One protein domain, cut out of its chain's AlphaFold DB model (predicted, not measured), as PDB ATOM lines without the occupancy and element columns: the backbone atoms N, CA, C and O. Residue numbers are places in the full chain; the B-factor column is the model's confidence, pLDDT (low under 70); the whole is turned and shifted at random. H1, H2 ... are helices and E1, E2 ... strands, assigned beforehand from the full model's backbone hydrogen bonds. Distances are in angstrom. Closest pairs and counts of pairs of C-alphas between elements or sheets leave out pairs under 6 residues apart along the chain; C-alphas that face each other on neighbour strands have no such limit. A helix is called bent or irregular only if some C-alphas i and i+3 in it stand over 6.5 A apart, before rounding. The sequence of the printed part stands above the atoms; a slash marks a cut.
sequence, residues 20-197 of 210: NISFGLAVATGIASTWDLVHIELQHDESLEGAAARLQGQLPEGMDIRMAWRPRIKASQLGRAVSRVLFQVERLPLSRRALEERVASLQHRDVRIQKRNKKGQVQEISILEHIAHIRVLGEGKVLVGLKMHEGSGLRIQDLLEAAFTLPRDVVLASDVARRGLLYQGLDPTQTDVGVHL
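This is residues 20 to 197 of the 210 residues of the protein "DUF2344 domain-containing protein" of Alphaproteobacteria bacterium CG_4_10_14_0_2_um_filter_63_37 (UniProt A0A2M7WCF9). A twisted slab of four strands, E6, E7, E3 and E8, has the helices H3 and H5 on one face, with H6 packed on H5 and the separate hairpin of E4 and E5 beyond H4 and H5. Toward the other end of the longest axis lies a looser part: the short hairpin of E1 and E2, with H2 packed on it, and farther out H1 and the long stretch of residues 57 to 74. The printed part has 178 residues, with six named helices and eight named strands in the order E1 E2 H1 H2 E3 H3 E4 E5 H4 E6 E7 H5 H6 E8. The class is mixed, helices and strands, and the slab, in the order E6 E7 E3 E8, is antiparallel throughout. The whole is compact, with a radius of gyration of the C-alphas of 18.2 A and spans of 53 by 37 by 29 A.

E1, residues 21 to 23, and E2, residues 38 to 40, form an antiparallel hairpin, with N 22 and O 39 2.8 A apart, within hydrogen-bond range. H1, residues 48 to 56, is apart from E1 and from H2, residues 75 to 81. The closest C-alphas of E1 and H2 are those of Ser 22 and Ala 75, 5.9 A apart. H2 only grazes, with its residues 78 to 81, the sheet of E3, residues 82 to 90, E6, residues 131 to 138, E7, residues 141 to 149, and E8, residues 175 to 183. Across E3 and E8, N 86 and O 180 are 2.9 A apart; across E7 and E3, N 87 and O 144 are 2.8 A apart; across the hairpin E6 and E7, N 135 and O 143 are 2.9 A apart. E6 and E8 are the edge strands. H3, residues 96 to 105, lies over E6 at a height over the sheet of 9.3 A and runs along the strands, at 12 degrees to E6 on the local plane; the closest C-alphas of H3 and E6 are those of Arg 96 and Gly 138, 5.5 A apart. In the antiparallel hairpin of E4, residues 112 to 116, and E5, residues 122 to 126, N 113 and O 125 are 2.9 A apart. H4, residues 127 to 130, stands at the sheet's level, with a height of 2.9 A. H5, residues 156 to 162, is on the same face as H3, forming two layers, helices on one face of a sheet. It touches H6, residues 168 to 173, at a steep tilt of 41 degrees, opposite ways, in a helical hairpin whose closest C-alphas are those of Glu 161 and Arg 168, 6.2 A apart. E7, H5, H6 and E8 form a split strand-helix-strand unit, two strands running the same way with E3 between them and a right-handed crossover. Every O i to N i+4 pair is within hydrogen-bond range in H1, H3, H5 and H6; H2 has 1 of 3, beside 3 of 4 O i to N i+3 pairs, and H4 is too short for an i+4 pair.

E1 begins at C-alpha 21, (175.024, 138.440, 81.311). H1 is 11.9 A long, and H2, 10.4 A, is irregular, with C-alphas 76 and 79 7.4 A apart. E3 is 23.8 A long, H3 14.2 A, E4 13.4 A and E5 13.3 A. E6 measures 19.2 A, and E7 25.9 A, beginning at C-alpha 141, (189.443, 160.615, 102.640). H5 is 10.1 A long and E8 24.3 A, ending at C-alpha 183, (177.120, 156.634, 81.336).

The two C-alphas farthest apart are those of His 44 and Arg 97, 56.3 A. The printed part has no cut. The links E1 to E2 and H1 to H2 are long. The mean pLDDT of the printed part is 87.3; residue 151 and residues 185 to 197 are under 70.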
ATOM      1  N   ASN A  20     173.830 134.806  79.118       91.56
ATOM      2  CA  ASN A  20     174.194 136.054  78.448       91.56
ATOM      3  C   ASN A  20     174.000 137.233  79.406       91.56
ATOM      4  O   ASN A  20     173.037 137.997  79.325       91.56
ATOM      5  N   ILE A  21     174.943 137.356  80.336       90.94
ATOM      6  CA  ILE A  21     175.024 138.440  81.311       90.94
ATOM      7  C   ILE A  21     176.342 139.172  81.082       90.94
ATOM      8  O   ILE A  21     177.411 138.564  81.064       90.94
ATOM      9  N   SER A  22     176.272 140.484  80.890       89.62
ATOM     10  CA  SER A  22     177.439 141.342  80.685       89.62
ATOM     11  C   SER A  22     177.493 142.439  81.734       89.62
ATOM     12  O   SER A  22     176.506 143.130  81.971       89.62
ATOM     13  N   PHE A  23     178.667 142.635  82.326       87.88
ATOM     14  CA  PHE A  23     178.931 143.715  83.273       87.88
ATOM     15  C   PHE A  23     179.570 144.895  82.547       87.88
ATOM     16  O   PHE A  23     180.446 144.709  81.702       87.88
ATOM     17  N   GLY A  24     179.139 146.112  82.878       83.12
ATOM     18  CA  GLY A  24     179.608 147.326  82.218       83.12
ATOM     19  C   GLY A  24     181.095 147.535  82.456       83.12
ATOM     20  O   GLY A  24     181.870 147.634  81.512       83.12
ATOM     21  N   LEU A  25     181.517 147.535  83.717       84.94
ATOM     22  CA  LEU A  25     182.927 147.597  84.078       84.94
ATOM     23  C   LEU A  25     183.217 146.603  85.191       84.94
ATOM     24  O   LEU A  25     182.634 146.699  86.273       84.94
ATOM     25  N   ALA A  26     184.167 145.707  84.933       81.69
ATOM     26  CA  ALA A  26     184.736 144.860  85.967       81.69
ATOM     27  C   ALA A  26     185.399 145.730  87.043       81.69
ATOM     28  O   ALA A  26     186.123 146.684  86.742       81.69
ATOM     29  N   VAL A  27     185.152 145.388  88.302       82.31
ATOM     30  CA  VAL A  27     185.814 146.012  89.446       82.31
ATOM     31  C   VAL A  27     187.089 145.225  89.737       82.31
ATOM     32  O   VAL A  27     187.095 143.997  89.671       82.31
ATOM     33  N   ALA A  28     188.192 145.922  90.009       81.94
ATOM     34  CA  ALA A  28     189.438 145.258  90.378       81.94
ATOM     35  C   ALA A  28     189.301 144.575  91.748       81.94
ATOM     36  O   ALA A  28     188.620 145.087  92.634       81.94
ATOM     37  N   THR A  29     189.987 143.447  91.943       83.88
ATOM     38  CA  THR A  29     190.028 142.752  93.236       83.88
ATOM     39  C   THR A  29     190.457 143.702  94.356       83.88
ATOM     40  O   THR A  29     191.391 144.485  94.181       83.88
ATOM     41  N   GLY A  30     189.774 143.631  95.501       85.94
ATOM     42  CA  GLY A  30     190.020 144.505  96.653       85.94
ATOM     43  C   GLY A  30     189.296 145.854  96.601       85.94
ATOM     44  O   GLY A  30     189.389 146.614  97.557       85.94
ATOM     45  N   ILE A  31     188.553 146.152  95.529       90.44
ATOM     46  CA  ILE A  31     187.686 147.333  95.451       90.44
ATOM     47  C   ILE A  31     186.231 146.905  95.656       90.44
ATOM     48  O   ILE A  31     185.725 146.034  94.948       90.44
ATOM     49  N   ALA A  32     185.537 147.551  96.592       91.69
ATOM     50  CA  ALA A  32     184.096 147.383  96.762       91.69
ATOM     51  C   ALA A  32     183.322 148.203  95.717       91.69
ATOM     52  O   ALA A  32     183.810 149.217  95.219       91.69
ATOM     53  N   SER A  33     182.088 147.818  95.403       90.25
ATOM     54  CA  SER A  33     181.206 148.597  94.529       90.25
ATOM     55  C   SER A  33     179.815 148.686  95.132       90.25
ATOM     56  O   SER A  33     179.297 147.695  95.634       90.25
ATOM     57  N   THR A  34     179.218 149.876  95.089       88.56
ATOM     58  CA  THR A  34     177.812 150.085  95.471       88.56
ATOM     59  C   THR A  34     176.908 150.378  94.279       88.56
ATOM     60  O   THR A  34     175.712 150.581  94.464       88.56
ATOM     61  N   TRP A  35     177.477 150.445  93.073       86.38
ATOM     62  CA  TRP A  35     176.756 150.671  91.824       86.38
ATOM     63  C   TRP A  35     177.400 149.861  90.711       86.38
ATOM     64  O   TRP A  35     178.573 150.065  90.383       86.38
ATOM     65  N   ASP A  36     176.610 148.984  90.108       88.12
ATOM     66  CA  ASP A  36     177.000 148.128  88.999       88.12
ATOM     67  C   ASP A  36     175.999 148.273  87.860       88.12
ATOM     68  O   ASP A  36     174.803 148.458  88.071       88.12
ATOM     69  N   LEU A  37     176.516 148.198  86.639       87.81
ATOM     70  CA  LEU A  37     175.720 148.227  85.425       87.81
ATOM     71  C   LEU A  37     175.776 146.839  84.797       87.81
ATOM     72  O   LEU A  37     176.863 146.358  84.472       87.81
ATOM     73  N   VAL A  38     174.617 146.212  84.626       90.62
ATOM     74  CA  VAL A  38     174.495 144.848  84.107       90.62
ATOM     75  C   VAL A  38     173.517 144.844  82.938       90.62
ATOM     76  O   VAL A  38     172.454 145.454  83.008       90.62
ATOM     77  N   HIS A  39     173.877 144.156  81.860       91.31
ATOM     78  CA  HIS A  39     172.992 143.862  80.741       91.31
ATOM     79  C   HIS A  39     172.718 142.362  80.738       91.31
ATOM     80  O   HIS A  39     173.646 141.555  80.671       91.31
ATOM     81  N   ILE A  40     171.440 142.011  80.827       92.25
ATOM     82  CA  ILE A  40     170.941 140.641  80.777       92.25
ATOM     83  C   ILE A  40     170.125 140.493  79.496       92.25
ATOM     84  O   ILE A  40     169.185 141.255  79.274       92.25
ATOM     85  N   GLU A  41     170.483 139.528  78.657       92.25
ATOM     86  CA  GLU A  41     169.662 139.165  77.502       92.25
ATOM     87  C   GLU A  41     168.588 138.161  77.936       92.25
ATOM     88  O   GLU A  41     168.881 137.210  78.660       92.25
ATOM     89  N   LEU A  42     167.346 138.363  77.494       92.06
ATOM     90  CA  LEU A  42     166.218 137.476  77.786       92.06
ATOM     91  C   LEU A  42     165.913 136.563  76.596       92.06
ATOM     92  O   LEU A  42     166.145 136.926  75.445       92.06
ATOM     93  N   GLN A  43     165.383 135.371  76.872       90.88
ATOM     94  CA  GLN A  43     164.983 134.395  75.852       90.88
ATOM     95  C   GLN A  43     163.792 134.873  75.016       90.88
ATOM     96  O   GLN A  43     163.666 134.510  73.849       90.88
ATOM     97  N   HIS A  44     162.906 135.654  75.625       88.62
ATOM     98  CA  HIS A  44     161.712 136.221  75.016       88.62
ATOM     99  C   HIS A  44     161.451 137.608  75.601       88.62
ATOM    100  O   HIS A  44     162.003 137.961  76.645       88.62
ATOM    101  N   ASP A  45     160.632 138.399  74.909       88.00
ATOM    102  CA  ASP A  45     160.269 139.724  75.397       88.00
ATOM    103  C   ASP A  45     159.357 139.608  76.629       88.00
ATOM    104  O   ASP A  45     158.382 138.856  76.622       88.00
ATOM    105  N   GLU A  46     159.680 140.352  77.684       87.69
ATOM    106  CA  GLU A  46     158.923 140.431  78.939       87.69
ATOM    107  C   GLU A  46     158.782 141.909  79.339       87.69
ATOM    108  O   GLU A  46     159.557 142.774  78.900       87.69
ATOM    109  N   SER A  47     157.784 142.231  80.167       90.75
ATOM    110  CA  SER A  47     157.710 143.555  80.784       90.75
ATOM    111  C   SER A  47     158.934 143.804  81.671       90.75
ATOM    112  O   SER A  47     159.432 142.906  82.356       90.75
ATOM    113  N   LEU A  48     159.426 145.043  81.663       88.69
ATOM    114  CA  LEU A  48     160.580 145.455  82.466       88.69
ATOM    115  C   LEU A  48     160.318 145.247  83.960       88.69
ATOM    116  O   LEU A  48     161.190 144.770  84.680       88.69
ATOM    117  N   GLU A  49     159.105 145.562  84.404       89.25
ATOM    118  CA  GLU A  49     158.663 145.437  85.788       89.25
ATOM    119  C   GLU A  49     158.631 143.968  86.229       89.25
ATOM    120  O   GLU A  49     159.098 143.641  87.319       89.25
ATOM    121  N   GLY A  50     158.131 143.072  85.368       89.56
ATOM    122  CA  GLY A  50     158.081 141.633  85.634       89.56
ATOM    123  C   GLY A  50     159.479 141.022  85.728       89.56
ATOM    124  O   GLY A  50     159.805 140.362  86.720       89.56
ATOM    125  N   ALA A  51     160.334 141.326  84.748       90.50
ATOM    126  CA  ALA A  51     161.716 140.862  84.723       90.50
ATOM    127  C   ALA A  51     162.516 141.376  85.935       90.50
ATOM    128  O   ALA A  51     163.225 140.599  86.582       90.50
ATOM    129  N   ALA A  52     162.372 142.659  86.290       90.19
ATOM    130  CA  ALA A  52     163.040 143.253  87.446       90.19
ATOM    131  C   ALA A  52     162.558 142.638  88.768       90.19
ATOM    132  O   ALA A  52     163.387 142.276  89.598       90.19
ATOM    133  N   ALA A  53     161.249 142.445  88.958       90.06
ATOM    134  CA  ALA A  53     160.713 141.832  90.174       90.06
ATOM    135  C   ALA A  53     161.211 140.388  90.368       90.06
ATOM    136  O   ALA A  53     161.613 140.007  91.470       90.06
ATOM    137  N   ARG A  54     161.251 139.592  89.289       90.81
ATOM    138  CA  ARG A  54     161.806 138.227  89.324       90.81
ATOM    139  C   ARG A  54     163.290 138.225  89.649       90.81
ATOM    140  O   ARG A  54     163.721 137.405  90.453       90.81
ATOM    141  N   LEU A  55     164.065 139.113  89.024       91.12
ATOM    142  CA  LEU A  55     165.496 139.213  89.286       91.12
ATOM    143  C   LEU A  55     165.755 139.638  90.732       91.12
ATOM    144  O   LEU A  55     166.560 138.998  91.398       91.12
ATOM    145  N   GLN A  56     165.033 140.642  91.237       92.69
ATOM    146  CA  GLN A  56     165.165 141.132  92.612       92.69
ATOM    147  C   GLN A  56     164.955 140.015  93.640       92.69
ATOM    148  O   GLN A  56     165.721 139.922  94.594       92.69
ATOM    149  N   GLY A  57     163.965 139.141  93.429       90.88
ATOM    150  CA  GLY A  57     163.702 137.995  94.309       90.88
ATOM    151  C   GLY A  57     164.776 136.899  94.285       90.88
ATOM    152  O   GLY A  57     164.718 135.988  95.103       90.88
ATOM    153  N   GLN A  58     165.734 136.969  93.355       90.56
ATOM    154  CA  GLN A  58     166.848 136.022  93.214       90.56
ATOM    155  C   GLN A  58     168.200 136.636  93.608       90.56
ATOM    156  O   GLN A  58     169.214 135.935  93.602       90.56
ATOM    157  N   LEU A  59     168.245 137.939  93.905       91.25
ATOM    158  CA  LEU A  59     169.476 138.604  94.312       91.25
ATOM    159  C   LEU A  59     169.817 138.278  95.777       91.25
ATOM    160  O   LEU A  59     168.914 138.144  96.605       91.25
ATOM    161  N   PRO A  60     171.115 138.165  96.119       91.62
ATOM    162  CA  PRO A  60     171.551 138.072  97.507       91.62
ATOM    163  C   PRO A  60     171.102 139.278  98.336       91.62
ATOM    164  O   PRO A  60     170.917 140.379  97.813       91.62
ATOM    165  N   GLU A  61     171.017 139.087  99.651       92.00
ATOM    166  CA  GLU A  61     170.803 140.190 100.586       92.00
ATOM    167  C   GLU A  61     171.851 141.302 100.378       92.00
ATOM    168  O   GLU A  61     173.039 141.035 100.179       92.00
ATOM    169  N   GLY A  62     171.396 142.557 100.396       88.00
ATOM    170  CA  GLY A  62     172.241 143.731 100.161       88.00
ATOM    171  C   GLY A  62     172.446 144.100  98.687       88.00
ATOM    172  O   GLY A  62     173.161 145.066  98.412       88.00
ATOM    173  N   MET A  63     171.829 143.380  97.741       90.88
ATOM    174  CA  MET A  63     171.791 143.757  96.326       90.88
ATOM    175  C   MET A  63     170.381 144.158  95.887       90.88
ATOM    176  O   MET A  63     169.468 143.338  95.821       90.88
ATOM    177  N   ASP A  64     170.244 145.423  95.498       91.62
ATOM    178  CA  ASP A  64     168.981 145.992  95.037       91.62
ATOM    179  C   ASP A  64     169.082 146.460  93.587       91.62
ATOM    180  O   ASP A  64     170.010 147.182  93.201       91.62
ATOM    181  N   ILE A  65     168.074 146.121  92.789       90.69
ATOM    182  CA  ILE A  65     167.871 146.708  91.470       90.69
ATOM    183  C   ILE A  65     167.380 148.133  91.682       90.69
ATOM    184  O   ILE A  65     166.227 148.384  92.021       90.69
ATOM    185  N   ARG A  66     168.279 149.089  91.465       87.75
ATOM    186  CA  ARG A  66     167.942 150.510  91.568       87.75
ATOM    187  C   ARG A  66     167.135 150.998  90.375       87.75
ATOM    188  O   ARG A  66     166.225 151.801  90.546       87.75
ATOM    189  N   MET A  67     167.509 150.551  89.179       85.81
ATOM    190  CA  MET A  67     166.938 150.990  87.909       85.81
ATOM    191  C   MET A  67     167.037 149.867  86.879       85.81
ATOM    192  O   MET A  67     168.014 149.119  86.869       85.81
ATOM    193  N   ALA A  68     166.042 149.782  85.999       87.75
ATOM    194  CA  ALA A  68     166.017 148.860  84.872       87.75
ATOM    195  C   ALA A  68     165.388 149.556  83.659       87.75
ATOM    196  O   ALA A  68     164.405 150.280  83.792       87.75
ATOM    197  N   TRP A  69     165.958 149.342  82.477       88.44
ATOM    198  CA  TRP A  69     165.451 149.872  81.213       88.44
ATOM    199  C   TRP A  69     165.892 148.968  80.057       88.44
ATOM    200  O   TRP A  69     166.802 148.152  80.208       88.44
ATOM    201  N   ARG A  70     165.258 149.100  78.885       87.81
ATOM    202  CA  ARG A  70     165.683 148.398  77.664       87.81
ATOM    203  C   ARG A  70     166.819 149.194  77.000       87.81
ATOM    204  O   ARG A  70     166.560 150.306  76.530       87.81
ATOM    205  N   PRO A  71     168.065 148.686  76.952       83.94
ATOM    206  CA  PRO A  71     169.177 149.433  76.377       83.94
ATOM    207  C   PRO A  71     169.071 149.495  74.846       83.94
ATOM    208  O   PRO A  71     168.644 148.543  74.196       83.94
ATOM    209  N   ARG A  72     169.534 150.597  74.241       81.88
ATOM    210  CA  ARG A  72     169.654 150.746  72.771       81.88
ATOM    211  C   ARG A  72     171.000 150.271  72.210       81.88
ATOM    212  O   ARG A  72     171.340 150.559  71.067       81.88
ATOM    213  N   ILE A  73     171.779 149.572  73.025       82.88
ATOM    214  CA  ILE A  73     173.124 149.106  72.697       82.88
ATOM    215  C   ILE A  73     173.223 147.592  72.868       82.88
ATOM    216  O   ILE A  73     172.465 146.985  73.623       82.88
ATOM    217  N   LYS A  74     174.206 146.979  72.209       87.06
ATOM    218  CA  LYS A  74     174.551 145.571  72.435       87.06
ATOM    219  C   LYS A  74     175.256 145.399  73.780       87.06
ATOM    220  O   LYS A  74     175.942 146.307  74.250       87.06
ATOM    221  N   ALA A  75     175.178 144.201  74.354       85.88
ATOM    222  CA  ALA A  75     175.875 143.851  75.595       85.88
ATOM    223  C   ALA A  75     177.388 144.135  75.545       85.88
ATOM    224  O   ALA A  75     177.944 144.712  76.477       85.88
ATOM    225  N   SER A  76     178.033 143.879  74.402       85.44
ATOM    226  CA  SER A  76     179.458 144.166  74.177       85.44
ATOM    227  C   SER A  76     179.834 145.655  74.209       85.44
ATOM    228  O   SER A  76     181.012 145.991  74.300       85.44
ATOM    229  N   GLN A  77     178.856 146.560  74.127       87.38
ATOM    230  CA  GLN A  77     179.072 148.007  74.136       87.38
ATOM    231  C   GLN A  77     178.863 148.622  75.526       87.38
ATOM    232  O   GLN A  77     179.164 149.800  75.708       87.38
ATOM    233  N   LEU A  78     178.394 147.844  76.510       87.38
ATOM    234  CA  LEU A  78     177.997 148.348  77.826       87.38
ATOM    235  C   LEU A  78     179.129 149.096  78.536       87.38
ATOM    236  O   LEU A  78     178.927 150.206  79.020       87.38
ATOM    237  N   GLY A  79     180.342 148.538  78.529       85.94
ATOM    238  CA  GLY A  79     181.500 149.201  79.128       85.94
ATOM    239  C   GLY A  79     181.951 150.461  78.401       85.94
ATOM    240  O   GLY A  79     182.421 151.397  79.043       85.94
ATOM    241  N   ARG A  80     181.757 150.534  77.076       86.44
ATOM    242  CA  ARG A  80     182.086 151.731  76.280       86.44
ATOM    243  C   ARG A  80     181.124 152.886  76.547       86.44
ATOM    244  O   ARG A  80     181.490 154.027  76.298       86.44
ATOM    245  N   ALA A  81     179.920 152.594  77.034       84.94
ATOM    246  CA  ALA A  81     178.938 153.612  77.373       84.94
ATOM    247  C   ALA A  81     179.229 154.307  78.710       84.94
ATOM    248  O   ALA A  81     178.728 155.406  78.936       84.94
ATOM    249  N   VAL A  82     180.043 153.706  79.587       87.00
ATOM    250  CA  VAL A  82     180.493 154.364  80.817       87.00
ATOM    251  C   VAL A  82     181.523 155.428  80.460       87.00
ATOM    252  O   VAL A  82     182.581 155.121  79.917       87.00
ATOM    253  N   SER A  83     181.220 156.680  80.793       87.62
ATOM    254  CA  SER A  83     182.073 157.839  80.531       87.62
ATOM    255  C   SER A  83     182.904 158.235  81.751       87.62
ATOM    256  O   SER A  83     184.001 158.774  81.597       87.62
ATOM    257  N   ARG A  84     182.409 157.976  82.972       89.19
ATOM    258  CA  ARG A  84     183.135 158.264  84.217       89.19
ATOM    259  C   ARG A  84     182.834 157.249  85.310       89.19
ATOM    260  O   ARG A  84     181.741 156.695  85.381       89.19
ATOM    261  N   VAL A  85     183.796 157.068  86.203       90.94
ATOM    262  CA  VAL A  85     183.666 156.240  87.406       90.94
ATOM    263  C   VAL A  85     183.991 157.080  88.629       90.94
ATOM    264  O   VAL A  85     184.980 157.811  88.632       90.94
ATOM    265  N   LEU A  86     183.165 156.970  89.666       92.44
ATOM    266  CA  LEU A  86     183.357 157.659  90.934       92.44
ATOM    267  C   LEU A  86     183.900 156.691  91.983       92.44
ATOM    268  O   LEU A  86     183.242 155.704  92.314       92.44
ATOM    269  N   PHE A  87     185.072 156.990  92.529       94.69
ATOM    270  CA  PHE A  87     185.690 156.254  93.626       94.69
ATOM    271  C   PHE A  87     185.720 157.106  94.889       94.69
ATOM    272  O   PHE A  87     186.120 158.267  94.852       94.69
ATOM    273  N   GLN A  88     185.342 156.512  96.013       96.25
ATOM    274  CA  GLN A  88     185.642 157.035  97.338       96.25
ATOM    275  C   GLN A  88     186.802 156.226  97.907       96.25
ATOM    276  O   GLN A  88     186.754 154.996  97.899       96.25
ATOM    277  N   VAL A  89     187.831 156.930  98.364       97.44
ATOM    278  CA  VAL A  89     189.024 156.346  98.970       97.44
ATOM    279  C   VAL A  89     189.111 156.821 100.411       97.44
ATOM    280  O   VAL A  89     188.983 158.019 100.670       97.44
ATOM    281  N   GLU A  90     189.322 155.895 101.337       97.62
ATOM    282  CA  GLU A  90     189.447 156.153 102.769       97.62
ATOM    283  C   GLU A  90     190.687 155.468 103.361       97.62
ATOM    284  O   GLU A  90     191.332 154.636 102.721       97.62
ATOM    285  N   ARG A  91     191.013 155.822 104.611       97.06
ATOM    286  CA  ARG A  91     192.196 155.346 105.352       97.06
ATOM    287  C   ARG A  91     193.531 155.679 104.680       97.06
ATOM    288  O   ARG A  91     194.514 154.963 104.858       97.06
ATOM    289  N   LEU A  92     193.595 156.777 103.929       97.69
ATOM    290  CA  LEU A  92     194.879 157.298 103.466       97.69
ATOM    291  C   LEU A  92     195.651 157.875 104.666       97.69
ATOM    292  O   LEU A  92     195.061 158.631 105.440       97.69
ATOM    293  N   PRO A  93     196.958 157.596 104.823       97.19
ATOM    294  CA  PRO A  93     197.763 158.100 105.938       97.19
ATOM    295  C   PRO A  93     198.210 159.547 105.680       97.19
ATOM    296  O   PRO A  93     199.396 159.871 105.675       97.19
ATOM    297  N   LEU A  94     197.252 160.419 105.377       97.38
ATOM    298  CA  LEU A  94     197.475 161.811 105.024       97.38
ATOM    299  C   LEU A  94     196.472 162.686 105.766       97.38
ATOM    300  O   LEU A  94     195.260 162.458 105.706       97.38
ATOM    301  N   SER A  95     196.984 163.736 106.407       98.06
ATOM    302  CA  SER A  95     196.136 164.773 106.984       98.06
ATOM    303  C   SER A  95     195.300 165.442 105.894       98.06
ATOM    304  O   SER A  95     195.678 165.470 104.717       98.06
ATOM    305  N   ARG A  96     194.173 166.043 106.286       97.50
ATOM    306  CA  ARG A  96     193.338 166.820 105.359       97.50
ATOM    307  C   ARG A  96     194.157 167.866 104.590       97.50
ATOM    308  O   ARG A  96     194.040 167.941 103.373       97.50
ATOM    309  N   ARG A  97     195.032 168.601 105.287       98.12
ATOM    310  CA  ARG A  97     195.911 169.611 104.678       98.12
ATOM    311  C   ARG A  97     196.838 169.001 103.625       98.12
ATOM    312  O   ARG A  97     196.932 169.528 102.526       98.12
ATOM    313  N   ALA A  98     197.474 167.868 103.931       97.69
ATOM    314  CA  ALA A  98     198.352 167.190 102.979       97.69
ATOM    315  C   ALA A  98     197.585 166.690 101.739       97.69
ATOM    316  O   ALA A  98     198.106 166.743 100.628       97.69
ATOM    317  N   LEU A  99     196.341 166.220 101.902       97.69
ATOM    318  CA  LEU A  99     195.478 165.863 100.769       97.69
ATOM    319  C   LEU A  99     195.133 167.091  99.917       97.69
ATOM    320  O   LEU A  99     195.207 167.015  98.694       97.69
ATOM    321  N   GLU A 100     194.781 168.212 100.549       97.06
ATOM    322  CA  GLU A 100     194.461 169.471  99.864       97.06
ATOM    323  C   GLU A 100     195.673 170.011  99.087       97.06
ATOM    324  O   GLU A 100     195.534 170.348  97.912       97.06
ATOM    325  N   GLU A 101     196.870 169.996  99.681       95.69
ATOM    326  CA  GLU A 101     198.130 170.379  99.024       95.69
ATOM    327  C   GLU A 101     198.428 169.495  97.802       95.69
ATOM    328  O   GLU A 101     198.751 170.001  96.724       95.69
ATOM    329  N   ARG A 102     198.267 168.170  97.930       95.00
ATOM    330  CA  ARG A 102     198.457 167.226  96.815       95.00
ATOM    331  C   ARG A 102     197.458 167.478  95.693       95.00
ATOM    332  O   ARG A 102     197.861 167.556  94.536       95.00
ATOM    333  N   VAL A 103     196.180 167.652  96.025       94.19
ATOM    334  CA  VAL A 103     195.129 167.958  95.045       94.19
ATOM    335  C   VAL A 103     195.404 169.282  94.330       94.19
ATOM    336  O   VAL A 103     195.318 169.327  93.105       94.19
ATOM    337  N   ALA A 104     195.787 170.334  95.058       93.94
ATOM    338  CA  ALA A 104     196.145 171.624  94.471       93.94
ATOM    339  C   ALA A 104     197.365 171.508  93.543       93.94
ATOM    340  O   ALA A 104     197.371 172.071  92.452       93.94
ATOM    341  N   SER A 105     198.367 170.705  93.919       91.75
ATOM    342  CA  SER A 105     199.568 170.516  93.095       91.75
ATOM    343  C   SER A 105     199.276 169.930  91.706       91.75
ATOM    344  O   SER A 105     199.998 170.233  90.757       91.75
ATOM    345  N   LEU A 106     198.188 169.160  91.551       89.94
ATOM    346  CA  LEU A 106     197.778 168.596  90.259       89.94
ATOM    347  C   LEU A 106     197.344 169.661  89.247       89.94
ATOM    348  O   LEU A 106     197.367 169.395  88.052       89.94
ATOM    349  N   GLN A 107     196.984 170.868  89.695       83.25
ATOM    350  CA  GLN A 107     196.663 171.988  88.800       83.25
ATOM    351  C   GLN A 107     197.910 172.583  88.137       83.25
ATOM    352  O   GLN A 107     197.813 173.208  87.084       83.25
ATOM    353  N   HIS A 108     199.076 172.398  88.754       85.31
ATOM    354  CA  HIS A 108     200.330 173.019  88.331       85.31
ATOM    355  C   HIS A 108     201.356 172.006  87.821       85.31
ATOM    356  O   HIS A 108     202.398 172.393  87.296       85.31
ATOM    357  N   ARG A 109     201.074 170.707  87.967       85.94
ATOM    358  CA  ARG A 109     201.975 169.630  87.578       85.94
ATOM    359  C   ARG A 109     201.211 168.495  86.916       85.94
ATOM    360  O   ARG A 109     200.408 167.816  87.552       85.94
ATOM    361  N   ASP A 110     201.560 168.227  85.664       83.50
ATOM    362  CA  ASP A 110     201.141 167.011  84.980       83.50
ATOM    363  C   ASP A 110     201.983 165.824  85.476       83.50
ATOM    364  O   ASP A 110     203.174 165.709  85.179       83.50
ATOM    365  N   VAL A 111     201.381 164.964  86.299       91.75
ATOM    366  CA  VAL A 111     202.012 163.722  86.757       91.75
ATOM    367  C   VAL A 111     201.790 162.652  85.696       91.75
ATOM    368  O   VAL A 111     200.648 162.304  85.395       91.75
ATOM    369  N   ARG A 112     202.880 162.098  85.161       92.88
ATOM    370  CA  ARG A 112     202.831 161.072  84.115       92.88
ATOM    371  C   ARG A 112     203.308 159.719  84.614       92.88
ATOM    372  O   ARG A 112     204.233 159.639  85.418       92.88
ATOM    373  N   ILE A 113     202.678 158.660  84.114       93.81
ATOM    374  CA  ILE A 113     203.044 157.268  84.402       93.81
ATOM    375  C   ILE A 113     203.328 156.509  83.112       93.81
ATOM    376  O   ILE A 113     202.760 156.806  82.062       93.81
ATOM    377  N   GLN A 114     204.171 155.485  83.206       92.50
ATOM    378  CA  GLN A 114     204.445 154.573  82.101       92.50
ATOM    379  C   GLN A 114     203.603 153.307  82.242       92.50
ATOM    380  O   GLN A 114     203.650 152.622  83.264       92.50
ATOM    381  N   LYS A 115     202.848 152.965  81.198       87.00
ATOM    382  CA  LYS A 115     202.079 151.722  81.120       87.00
ATOM    383  C   LYS A 115     202.462 150.917  79.901       87.00
ATOM    384  O   LYS A 115     202.662 151.454  78.819       87.00
ATOM    385  N   ARG A 116     202.503 149.598  80.063       86.44
ATOM    386  CA  ARG A 116     202.734 148.676  78.956       86.44
ATOM    387  C   ARG A 116     201.404 148.230  78.361       86.44
ATOM    388  O   ARG A 116     200.535 147.744  79.082       86.44
ATOM    389  N   ASN A 117     201.237 148.390  77.053       82.19
ATOM    390  CA  ASN A 117     200.057 147.887  76.355       82.19
ATOM    391  C   ASN A 117     200.156 146.367  76.106       82.19
ATOM    392  O   ASN A 117     201.192 145.740  76.341       82.19
ATOM    393  N   LYS A 118     199.082 145.761  75.577       77.62
ATOM    394  CA  LYS A 118     199.038 144.320  75.241       77.62
ATOM    395  C   LYS A 118     200.110 143.884  74.228       77.62
ATOM    396  O   LYS A 118     200.397 142.700  74.134       77.62
ATOM    397  N   LYS A 119     200.691 144.825  73.473       83.31
ATOM    398  CA  LYS A 119     201.754 144.597  72.480       83.31
ATOM    399  C   LYS A 119     203.163 144.825  73.054       83.31
ATOM    400  O   LYS A 119     204.126 144.841  72.299       83.31
ATOM    401  N   GLY A 120     203.296 145.042  74.365       84.56
ATOM    402  CA  GLY A 120     204.589 145.251  75.021       84.56
ATOM    403  C   GLY A 120     205.162 146.668  74.892       84.56
ATOM    404  O   GLY A 120     206.209 146.949  75.477       84.56
ATOM    405  N   GLN A 121     204.484 147.573  74.182       87.25
ATOM    406  CA  GLN A 121     204.934 148.954  74.008       87.25
ATOM    407  C   GLN A 121     204.645 149.760  75.270       87.25
ATOM    408  O   GLN A 121     203.576 149.619  75.872       87.25
ATOM    409  N   VAL A 122     205.600 150.600  75.657       89.19
ATOM    410  CA  VAL A 122     205.442 151.536  76.768       89.19
ATOM    411  C   VAL A 122     204.764 152.794  76.245       89.19
ATOM    412  O   VAL A 122     205.201 153.374  75.256       89.19
ATOM    413  N   GLN A 123     203.691 153.194  76.913       88.56
ATOM    414  CA  GLN A 123     202.962 154.422  76.668       88.56
ATOM    415  C   GLN A 123     203.049 155.298  77.913       88.56
ATOM    416  O   GLN A 123     202.834 154.823  79.030       88.56
ATOM    417  N   GLU A 124     203.363 156.571  77.708       91.38
ATOM    418  CA  GLU A 124     203.271 157.587  78.746       91.38
ATOM    419  C   GLU A 124     201.833 158.111  78.815       91.38
ATOM    420  O   GLU A 124     201.208 158.368  77.786       91.38
ATOM    421  N   ILE A 125     201.294 158.215  80.027       90.81
ATOM    422  CA  ILE A 125     199.913 158.630  80.285       90.81
ATOM    423  C   ILE A 125     199.926 159.771  81.300       90.81
ATOM    424  O   ILE A 125     200.488 159.613  82.386       90.81
ATOM    425  N   SER A 126     199.273 160.887  80.963       92.00
ATOM    426  CA  SER A 126     198.999 161.994  81.887       92.00
ATOM    427  C   SER A 126     197.892 161.610  82.862       92.00
ATOM    428  O   SER A 126     196.777 161.308  82.453       92.00
ATOM    429  N   ILE A 127     198.151 161.654  84.168       92.69
ATOM    430  CA  ILE A 127     197.108 161.398  85.170       92.69
ATOM    431  C   ILE A 127     196.021 162.470  85.117       92.69
ATOM    432  O   ILE A 127     194.840 162.149  85.254       92.69
ATOM    433  N   LEU A 128     196.410 163.730  84.910       91.06
ATOM    434  CA  LEU A 128     195.498 164.868  84.961       91.06
ATOM    435  C   LEU A 128     194.416 164.777  83.880       91.06
ATOM    436  O   LEU A 128     193.245 165.030  84.163       91.06
ATOM    437  N   GLU A 129     194.775 164.339  82.672       91.69
ATOM    438  CA  GLU A 129     193.825 164.165  81.567       91.69
ATOM    439  C   GLU A 129     192.692 163.189  81.915       91.69
ATOM    440  O   GLU A 129     191.540 163.397  81.511       91.69
ATOM    441  N   HIS A 130     192.986 162.180  82.739       92.62
ATOM    442  CA  HIS A 130     192.032 161.166  83.184       92.62
ATOM    443  C   HIS A 130     191.208 161.570  84.414       92.62
ATOM    444  O   HIS A 130     190.230 160.889  84.727       92.62
ATOM    445  N   ILE A 131     191.536 162.662  85.107       91.75
ATOM    446  CA  ILE A 131     190.747 163.138  86.250       91.75
ATOM    447  C   ILE A 131     189.573 163.978  85.731       91.75
ATOM    448  O   ILE A 131     189.740 164.963  85.014       91.75
ATOM    449  N   ALA A 132     188.350 163.582  86.084       91.25
ATOM    450  CA  ALA A 132     187.149 164.389  85.875       91.25
ATOM    451  C   ALA A 132     186.935 165.376  87.027       91.25
ATOM    452  O   ALA A 132     186.573 166.523  86.795       91.25
ATOM    453  N   HIS A 133     187.136 164.920  88.262       88.31
ATOM    454  CA  HIS A 133     187.140 165.760  89.455       88.31
ATOM    455  C   HIS A 133     187.835 165.030  90.600       88.31
ATOM    456  O   HIS A 133     187.873 163.800  90.640       88.31
ATOM    457  N   ILE A 134     188.338 165.789  91.566       93.44
ATOM    458  CA  ILE A 134     188.863 165.253  92.814       93.44
ATOM    459  C   ILE A 134     188.485 166.183  93.962       93.44
ATOM    460  O   ILE A 134     188.523 167.405  93.818       93.44
ATOM    461  N   ARG A 135     188.057 165.618  95.091       93.00
ATOM    462  CA  ARG A 135     187.656 166.378  96.277       93.00
ATOM    463  C   ARG A 135     188.181 165.716  97.535       93.00
ATOM    464  O   ARG A 135     188.047 164.507  97.701       93.00
ATOM    465  N   VAL A 136     188.708 166.520  98.449       96.25
ATOM    466  CA  VAL A 136     189.015 166.073  99.808       96.25
ATOM    467  C   VAL A 136     187.716 166.060 100.607       96.25
ATOM    468  O   VAL A 136     187.011 167.067 100.667       96.25
ATOM    469  N   LEU A 137     187.370 164.902 101.169       94.00
ATOM    470  CA  LEU A 137     186.168 164.730 101.992       94.00
ATOM    471  C   LEU A 137     186.469 164.900 103.484       94.00
ATOM    472  O   LEU A 137     185.571 165.187 104.270       94.00
ATOM    473  N   GLY A 138     187.729 164.721 103.871       94.12
ATOM    474  CA  GLY A 138     188.198 164.820 105.244       94.12
ATOM    475  C   GLY A 138     189.618 164.284 105.368       94.12
ATOM    476  O   GLY A 138     190.295 164.039 104.370       94.12
ATOM    477  N   GLU A 139     190.067 164.094 106.602       97.06
ATOM    478  CA  GLU A 139     191.339 163.428 106.874       97.06
ATOM    479  C   GLU A 139     191.341 162.006 106.310       97.06
ATOM    480  O   GLU A 139     190.384 161.258 106.500       97.06
ATOM    481  N   GLY A 140     192.395 161.658 105.569       97.44
ATOM    482  CA  GLY A 140     192.548 160.349 104.941       97.44
ATOM    483  C   GLY A 140     191.474 159.967 103.915       97.44
ATOM    484  O   GLY A 140     191.411 158.796 103.541       97.44
ATOM    485  N   LYS A 141     190.616 160.907 103.478       97.94
ATOM    486  CA  LYS A 141     189.443 160.615 102.640       97.94
ATOM    487  C   LYS A 141     189.340 161.521 101.421       97.94
ATOM    488  O   LYS A 141     189.287 162.749 101.543       97.94
ATOM    489  N   VAL A 142     189.211 160.915 100.243       97.38
ATOM    490  CA  VAL A 142     189.023 161.625  98.971       97.38
ATOM    491  C   VAL A 142     187.933 160.991  98.116       97.38
ATOM    492  O   VAL A 142     187.688 159.787  98.162       97.38
ATOM    493  N   LEU A 143     187.295 161.824  97.302       96.06
ATOM    494  CA  LEU A 143     186.404 161.427  96.225       96.06
ATOM    495  C   LEU A 143     187.096 161.715  94.895       96.06
ATOM    496  O   LEU A 143     187.528 162.844  94.664       96.06
ATOM    497  N   VAL A 144     187.185 160.716  94.025       95.56
ATOM    498  CA  VAL A 144     187.884 160.795  92.742       95.56
ATOM    499  C   VAL A 144     186.948 160.355  91.625       95.56
ATOM    500  O   VAL A 144     186.511 159.207  91.584       95.56
ATOM    501  N   GLY A 145     186.660 161.258  90.694       93.69
ATOM    502  CA  GLY A 145     185.999 160.944  89.436       93.69
ATOM    503  C   GLY A 145     187.035 160.724  88.341       93.69
ATOM    504  O   GLY A 145     187.764 161.654  88.002       93.69
ATOM    505  N   LEU A 146     187.079 159.527  87.762       93.81
ATOM    506  CA  LEU A 146     187.964 159.186  86.646       93.81
ATOM    507  C   LEU A 146     187.187 159.099  85.338       93.81
ATOM    508  O   LEU A 146     186.095 158.534  85.297       93.81
ATOM    509  N   LYS A 147     187.758 159.653  84.267       91.88
ATOM    510  CA  LYS A 147     187.235 159.545  82.903       91.88
ATOM    511  C   LYS A 147     187.567 158.176  82.323       91.88
ATOM    512  O   LYS A 147     188.675 157.661  82.492       91.88
ATOM    513  N   MET A 148     186.606 157.636  81.590       88.75
ATOM    514  CA  MET A 148     186.736 156.404  80.831       88.75
ATOM    515  C   MET A 148     186.796 156.737  79.341       88.75
ATOM    516  O   MET A 148     185.975 157.495  78.829       88.75
ATOM    517  N   HIS A 149     187.755 156.138  78.644       81.25
ATOM    518  CA  HIS A 149     187.898 156.187  77.196       81.25
ATOM    519  C   HIS A 149     187.760 154.766  76.648       81.25
ATOM    520  O   HIS A 149     188.542 153.874  76.987       81.25
ATOM    521  N   GLU A 150     186.727 154.544  75.835       72.94
ATOM    522  CA  GLU A 150     186.420 153.247  75.212       72.94
ATOM    523  C   GLU A 150     186.356 152.061  76.198       72.94
ATOM    524  O   GLU A 150     186.798 150.955  75.894       72.94
ATOM    525  N   GLY A 151     185.803 152.276  77.396       65.69
ATOM    526  CA  GLY A 151     185.707 151.240  78.434       65.69
ATOM    527  C   GLY A 151     187.019 150.955  79.175       65.69
ATOM    528  O   GLY A 151     187.090 150.020  79.970       65.69
ATOM    529  N   SER A 152     188.054 151.770  78.956       72.50
ATOM    530  CA  SER A 152     189.315 151.737  79.696       72.50
ATOM    531  C   SER A 152     189.567 153.066  80.409       72.50
ATOM    532  O   SER A 152     189.062 154.107  80.004       72.50
ATOM    533  N   GLY A 153     190.330 153.044  81.495       82.75
ATOM    534  CA  GLY A 153     190.634 154.247  82.258       82.75
ATOM    535  C   GLY A 153     191.892 154.082  83.093       82.75
ATOM    536  O   GLY A 153     192.465 152.989  83.196       82.75
ATOM    537  N   LEU A 154     192.326 155.184  83.694       91.25
ATOM    538  CA  LEU A 154     193.350 155.161  84.730       91.25
ATOM    539  C   LEU A 154     192.853 154.297  85.900       91.25
ATOM    540  O   LEU A 154     191.682 154.378  86.272       91.25
ATOM    541  N   ARG A 155     193.714 153.452  86.483       92.38
ATOM    542  CA  ARG A 155     193.324 152.733  87.700       92.38
ATOM    543  C   ARG A 155     193.448 153.696  88.867       92.38
ATOM    544  O   ARG A 155     194.407 154.459  88.937       92.38
ATOM    545  N   ILE A 156     192.508 153.626  89.802       94.88
ATOM    546  CA  ILE A 156     192.543 154.465  91.001       94.88
ATOM    547  C   ILE A 156     193.836 154.258  91.800       94.88
ATOM    548  O   ILE A 156     194.389 155.226  92.306       94.88
ATOM    549  N   GLN A 157     194.380 153.038  91.823       95.06
ATOM    550  CA  GLN A 157     195.669 152.758  92.456       95.06
ATOM    551  C   GLN A 157     196.816 153.527  91.797       95.06
ATOM    552  O   GLN A 157     197.596 154.145  92.507       95.06
ATOM    553  N   ASP A 158     196.877 153.571  90.460       94.81
ATOM    554  CA  ASP A 158     197.934 154.304  89.750       94.81
ATOM    555  C   ASP A 158     197.882 155.804  90.086       94.81
ATOM    556  O   ASP A 158     198.914 156.452  90.243       94.81
ATOM    557  N   LEU A 159     196.670 156.357  90.228       95.38
ATOM    558  CA  LEU A 159     196.483 157.735  90.673       95.38
ATOM    559  C   LEU A 159     196.993 157.929  92.104       95.38
ATOM    560  O   LEU A 159     197.720 158.883  92.362       95.38
ATOM    561  N   LEU A 160     196.632 157.049  93.037       96.44
ATOM    562  CA  LEU A 160     197.063 157.166  94.432       96.44
ATOM    563  C   LEU A 160     198.587 157.010  94.572       96.44
ATOM    564  O   LEU A 160     199.226 157.792  95.274       96.44
ATOM    565  N   GLU A 161     199.190 156.062  93.858       96.50
ATOM    566  CA  GLU A 161     200.638 155.849  93.885       96.50
ATOM    567  C   GLU A 161     201.391 157.059  93.319       96.50
ATOM    568  O   GLU A 161     202.320 157.561  93.946       96.50
ATOM    569  N   ALA A 162     200.974 157.586  92.166       95.06
ATOM    570  CA  ALA A 162     201.734 158.627  91.480       95.06
ATOM    571  C   ALA A 162     201.341 160.055  91.896       95.06
ATOM    572  O   ALA A 162     202.212 160.856  92.238       95.06
ATOM    573  N   ALA A 163     200.049 160.397  91.898       93.56
ATOM    574  CA  ALA A 163     199.584 161.746  92.240       93.56
ATOM    575  C   ALA A 163     199.617 162.008  93.752       93.56
ATOM    576  O   ALA A 163     199.975 163.103  94.186       93.56
ATOM    577  N   PHE A 164     199.295 160.998  94.564       95.12
ATOM    578  CA  PHE A 164     199.354 161.102  96.023       95.12
ATOM    579  C   PHE A 164     200.680 160.582  96.588       95.12
ATOM    580  O   PHE A 164     200.844 160.593  97.804       95.12
ATOM    581  N   THR A 165     201.636 160.189  95.730       95.12
ATOM    582  CA  THR A 165     202.985 159.717  96.119       95.12
ATOM    583  C   THR A 165     202.929 158.752  97.303       95.12
ATOM    584  O   THR A 165     203.671 158.884  98.278       95.12
ATOM    585  N   LEU A 166     201.975 157.822  97.239       96.31
ATOM    586  CA  LEU A 166     201.762 156.814  98.264       96.31
ATOM    587  C   LEU A 166     202.490 155.524  97.883       96.31
ATOM    588  O   LEU A 166     202.399 155.090  96.734       96.31
ATOM    589  N   PRO A 167     203.178 154.878  98.835       97.12
ATOM    590  CA  PRO A 167     203.697 153.533  98.638       97.12
ATOM    591  C   PRO A 167     202.588 152.543  98.256       97.12
ATOM    592  O   PRO A 167     201.447 152.653  98.709       97.12
ATOM    593  N   ARG A 168     202.920 151.551  97.427       95.25
ATOM    594  CA  ARG A 168     201.947 150.578  96.910       95.25
ATOM    595  C   ARG A 168     201.250 149.782  98.016       95.25
ATOM    596  O   ARG A 168     200.057 149.521  97.922       95.25
ATOM    597  N   ASP A 169     201.974 149.400  99.057       96.56
ATOM    598  CA  ASP A 169     201.437 148.726 100.242       96.56
ATOM    599  C   ASP A 169     200.406 149.594 100.979       96.56
ATOM    600  O   ASP A 169     199.336 149.102 101.335       96.56
ATOM    601  N   VAL A 170     200.659 150.900 101.101       96.88
ATOM    602  CA  VAL A 170     199.692 151.864 101.648       96.88
ATOM    603  C   VAL A 170     198.443 151.955 100.769       96.88
ATOM    604  O   VAL A 170     197.324 151.954 101.282       96.88
ATOM    605  N   VAL A 171     198.608 152.005  99.445       96.38
ATOM    606  CA  VAL A 171     197.475 152.046  98.506       96.38
ATOM    607  C   VAL A 171     196.635 150.772  98.592       96.38
ATOM    608  O   VAL A 171     195.409 150.854  98.614       96.38
ATOM    609  N   LEU A 172     197.265 149.603  98.699       94.50
ATOM    610  CA  LEU A 172     196.562 148.329  98.859       94.50
ATOM    611  C   LEU A 172     195.866 148.185 100.223       94.50
ATOM    612  O   LEU A 172     194.875 147.467 100.309       94.50
ATOM    613  N   ALA A 173     196.353 148.863 101.266       95.06
ATOM    614  CA  ALA A 173     195.722 148.892 102.590       95.06
ATOM    615  C   ALA A 173     194.571 149.917 102.711       95.06
ATOM    616  O   ALA A 173     193.766 149.853 103.653       95.06
ATOM    617  N   SER A 174     194.485 150.869 101.774       96.19
ATOM    618  CA  SER A 174     193.409 151.862 101.734       96.19
ATOM    619  C   SER A 174     192.055 151.227 101.404       96.19
ATOM    620  O   SER A 174     191.974 150.219 100.704       96.19
ATOM    621  N   ASP A 175     190.973 151.823 101.906       96.94
ATOM    622  CA  ASP A 175     189.621 151.407 101.535       96.94
ATOM    623  C   ASP A 175     189.217 152.106 100.248       96.94
ATOM    624  O   ASP A 175     189.075 153.327 100.219       96.94
ATOM    625  N   VAL A 176     188.981 151.337  99.189       96.25
ATOM    626  CA  VAL A 176     188.540 151.873  97.902       96.25
ATOM    627  C   VAL A 176     187.172 151.304  97.557       96.25
ATOM    628  O   VAL A 176     186.994 150.091  97.447       96.25
ATOM    629  N   ALA A 177     186.206 152.192  97.332       94.62
ATOM    630  CA  ALA A 177     184.866 151.825  96.902       94.62
ATOM    631  C   ALA A 177     184.456 152.603  95.648       94.62
ATOM    632  O   ALA A 177     184.481 153.834  95.631       94.62
ATOM    633  N   ARG A 178     184.009 151.899  94.606       92.75
ATOM    634  CA  ARG A 178     183.278 152.504  93.493       92.75
ATOM    635  C   ARG A 178     181.886 152.901  93.979       92.75
ATOM    636  O   ARG A 178     181.079 152.051  94.349       92.75
ATOM    637  N   ARG A 179     181.613 154.202  93.972       90.69
ATOM    638  CA  ARG A 179     180.363 154.806  94.449       90.69
ATOM    639  C   ARG A 179     179.421 155.230  93.329       90.69
ATOM    640  O   ARG A 179     178.291 155.594  93.623       90.69
ATOM    641  N   GLY A 180     179.863 155.188  92.073       87.19
ATOM    642  CA  GLY A 180     179.029 155.595  90.950       87.19
ATOM    643  C   GLY A 180     179.645 155.298  89.590       87.19
ATOM    644  O   GLY A 180     180.867 155.188  89.443       87.19
ATOM    645  N   LEU A 181     178.769 155.196  88.599       86.69
ATOM    646  CA  LEU A 181     179.078 155.067  87.182       86.69
ATOM    647  C   LEU A 181     178.270 156.138  86.462       86.69
ATOM    648  O   LEU A 181     177.064 156.175  86.641       86.69
ATOM    649  N   LEU A 182     178.917 156.983  85.666       83.94
ATOM    650  CA  LEU A 182     178.217 157.880  84.752       83.94
ATOM    651  C   LEU A 182     178.334 157.290  83.358       83.94
ATOM    652  O   LEU A 182     179.419 156.881  82.934       83.94
ATOM    653  N   TYR A 183     177.220 157.253  82.645       79.62
ATOM    654  CA  TYR A 183     177.120 156.634  81.336       79.62
ATOM    655  C   TYR A 183     176.318 157.502  80.375       79.62
ATOM    656  O   TYR A 183     175.449 158.264  80.784       79.62
ATOM    657  N   GLN A 184     176.620 157.390  79.084       70.56
ATOM    658  CA  GLN A 184     175.975 158.163  78.027       70.56
ATOM    659  C   GLN A 184     175.196 157.248  77.084       70.56
ATOM    660  O   GLN A 184     175.671 156.177  76.709       70.56
ATOM    661  N   GLY A 185     173.998 157.685  76.683       64.50
ATOM    662  CA  GLY A 185     173.215 157.037  75.626       64.50
ATOM    663  C   GLY A 185     172.621 155.668  75.979       64.50
ATOM    664  O   GLY A 185     172.196 154.953  75.073       64.50
ATOM    665  N   LEU A 186     172.592 155.287  77.263       64.00
ATOM    666  CA  LEU A 186     171.985 154.027  77.708       64.00
ATOM    667  C   LEU A 186     170.488 154.149  77.991       64.00
ATOM    668  O   LEU A 186     169.745 153.257  77.589       64.00
ATOM    669  N   ASP A 187     170.068 155.230  78.648       58.09
ATOM    670  CA  ASP A 187     168.674 155.555  78.964       58.09
ATOM    671  C   ASP A 187     168.244 156.777  78.124       58.09
ATOM    672  O   ASP A 187     168.939 157.797  78.146       58.09
ATOM    673  N   PRO A 188     167.141 156.711  77.351       44.97
ATOM    674  CA  PRO A 188     166.652 157.841  76.559       44.97
ATOM    675  C   PRO A 188     166.124 159.022  77.394       44.97
ATOM    676  O   PRO A 188     165.845 160.070  76.817       44.97
ATOM    677  N   THR A 189     165.965 158.870  78.712       47.81
ATOM    678  CA  THR A 189     165.352 159.878  79.592       47.81
ATOM    679  C   THR A 189     166.323 160.586  80.540       47.81
ATOM    680  O   THR A 189     165.937 161.596  81.125       47.81
ATOM    681  N   GLN A 190     167.574 160.127  80.694       50.12
ATOM    682  CA  GLN A 190     168.516 160.711  81.662       50.12
ATOM    683  C   GLN A 190     169.974 160.704  81.181       50.12
ATOM    684  O   GLN A 190     170.497 159.684  80.735       50.12
ATOM    685  N   THR A 191     170.654 161.846  81.328       42.19
ATOM    686  CA  THR A 191     172.065 162.036  80.948       42.19
ATOM    687  C   THR A 191     173.084 161.849  82.077       42.19
ATOM    688  O   THR A 191     174.266 161.825  81.765       42.19
ATOM    689  N   ASP A 192     172.695 161.659  83.345       44.00
ATOM    690  CA  ASP A 192     173.649 161.550  84.471       44.00
ATOM    691  C   ASP A 192     173.096 160.721  85.647       44.00
ATOM    692  O   ASP A 192     172.895 161.210  86.761       44.00
ATOM    693  N   VAL A 193     172.826 159.441  85.412       45.31
ATOM    694  CA  VAL A 193     172.398 158.521  86.474       45.31
ATOM    695  C   VAL A 193     173.625 157.905  87.142       45.31
ATOM    696  O   VAL A 193     174.531 157.463  86.446       45.31
ATOM    697  N   GLY A 194     173.657 157.857  88.479       46.22
ATOM    698  CA  GLY A 194     174.731 157.202  89.248       46.22
ATOM    699  C   GLY A 194     175.462 158.093  90.255       46.22
ATOM    700  O   GLY A 194     176.510 157.709  90.771       46.22
ATOM    701  N   VAL A 195     174.925 159.277  90.560       44.91
ATOM    702  CA  VAL A 195     175.503 160.208  91.533       44.91
ATOM    703  C   VAL A 195     174.634 160.253  92.793       44.91
ATOM    704  O   VAL A 195     173.965 161.244  93.063       44.91
ATOM    705  N   HIS A 196     174.662 159.196  93.612       42.16
ATOM    706  CA  HIS A 196     174.367 159.389  95.036       42.16
ATOM    707  C   HIS A 196     175.626 159.970  95.685       42.16
ATOM    708  O   HIS A 196     176.438 159.271  96.287       42.16
ATOM    709  N   LEU A 197     175.817 161.278  95.513       40.66
ATOM    710  CA  LEU A 197     176.642 162.020  96.451       40.66
ATOM    711  C   LEU A 197     175.934 161.962  97.816       40.66
ATOM    712  O   LEU A 197     174.704 162.067  97.851       40.66
TER     713      LEU A 197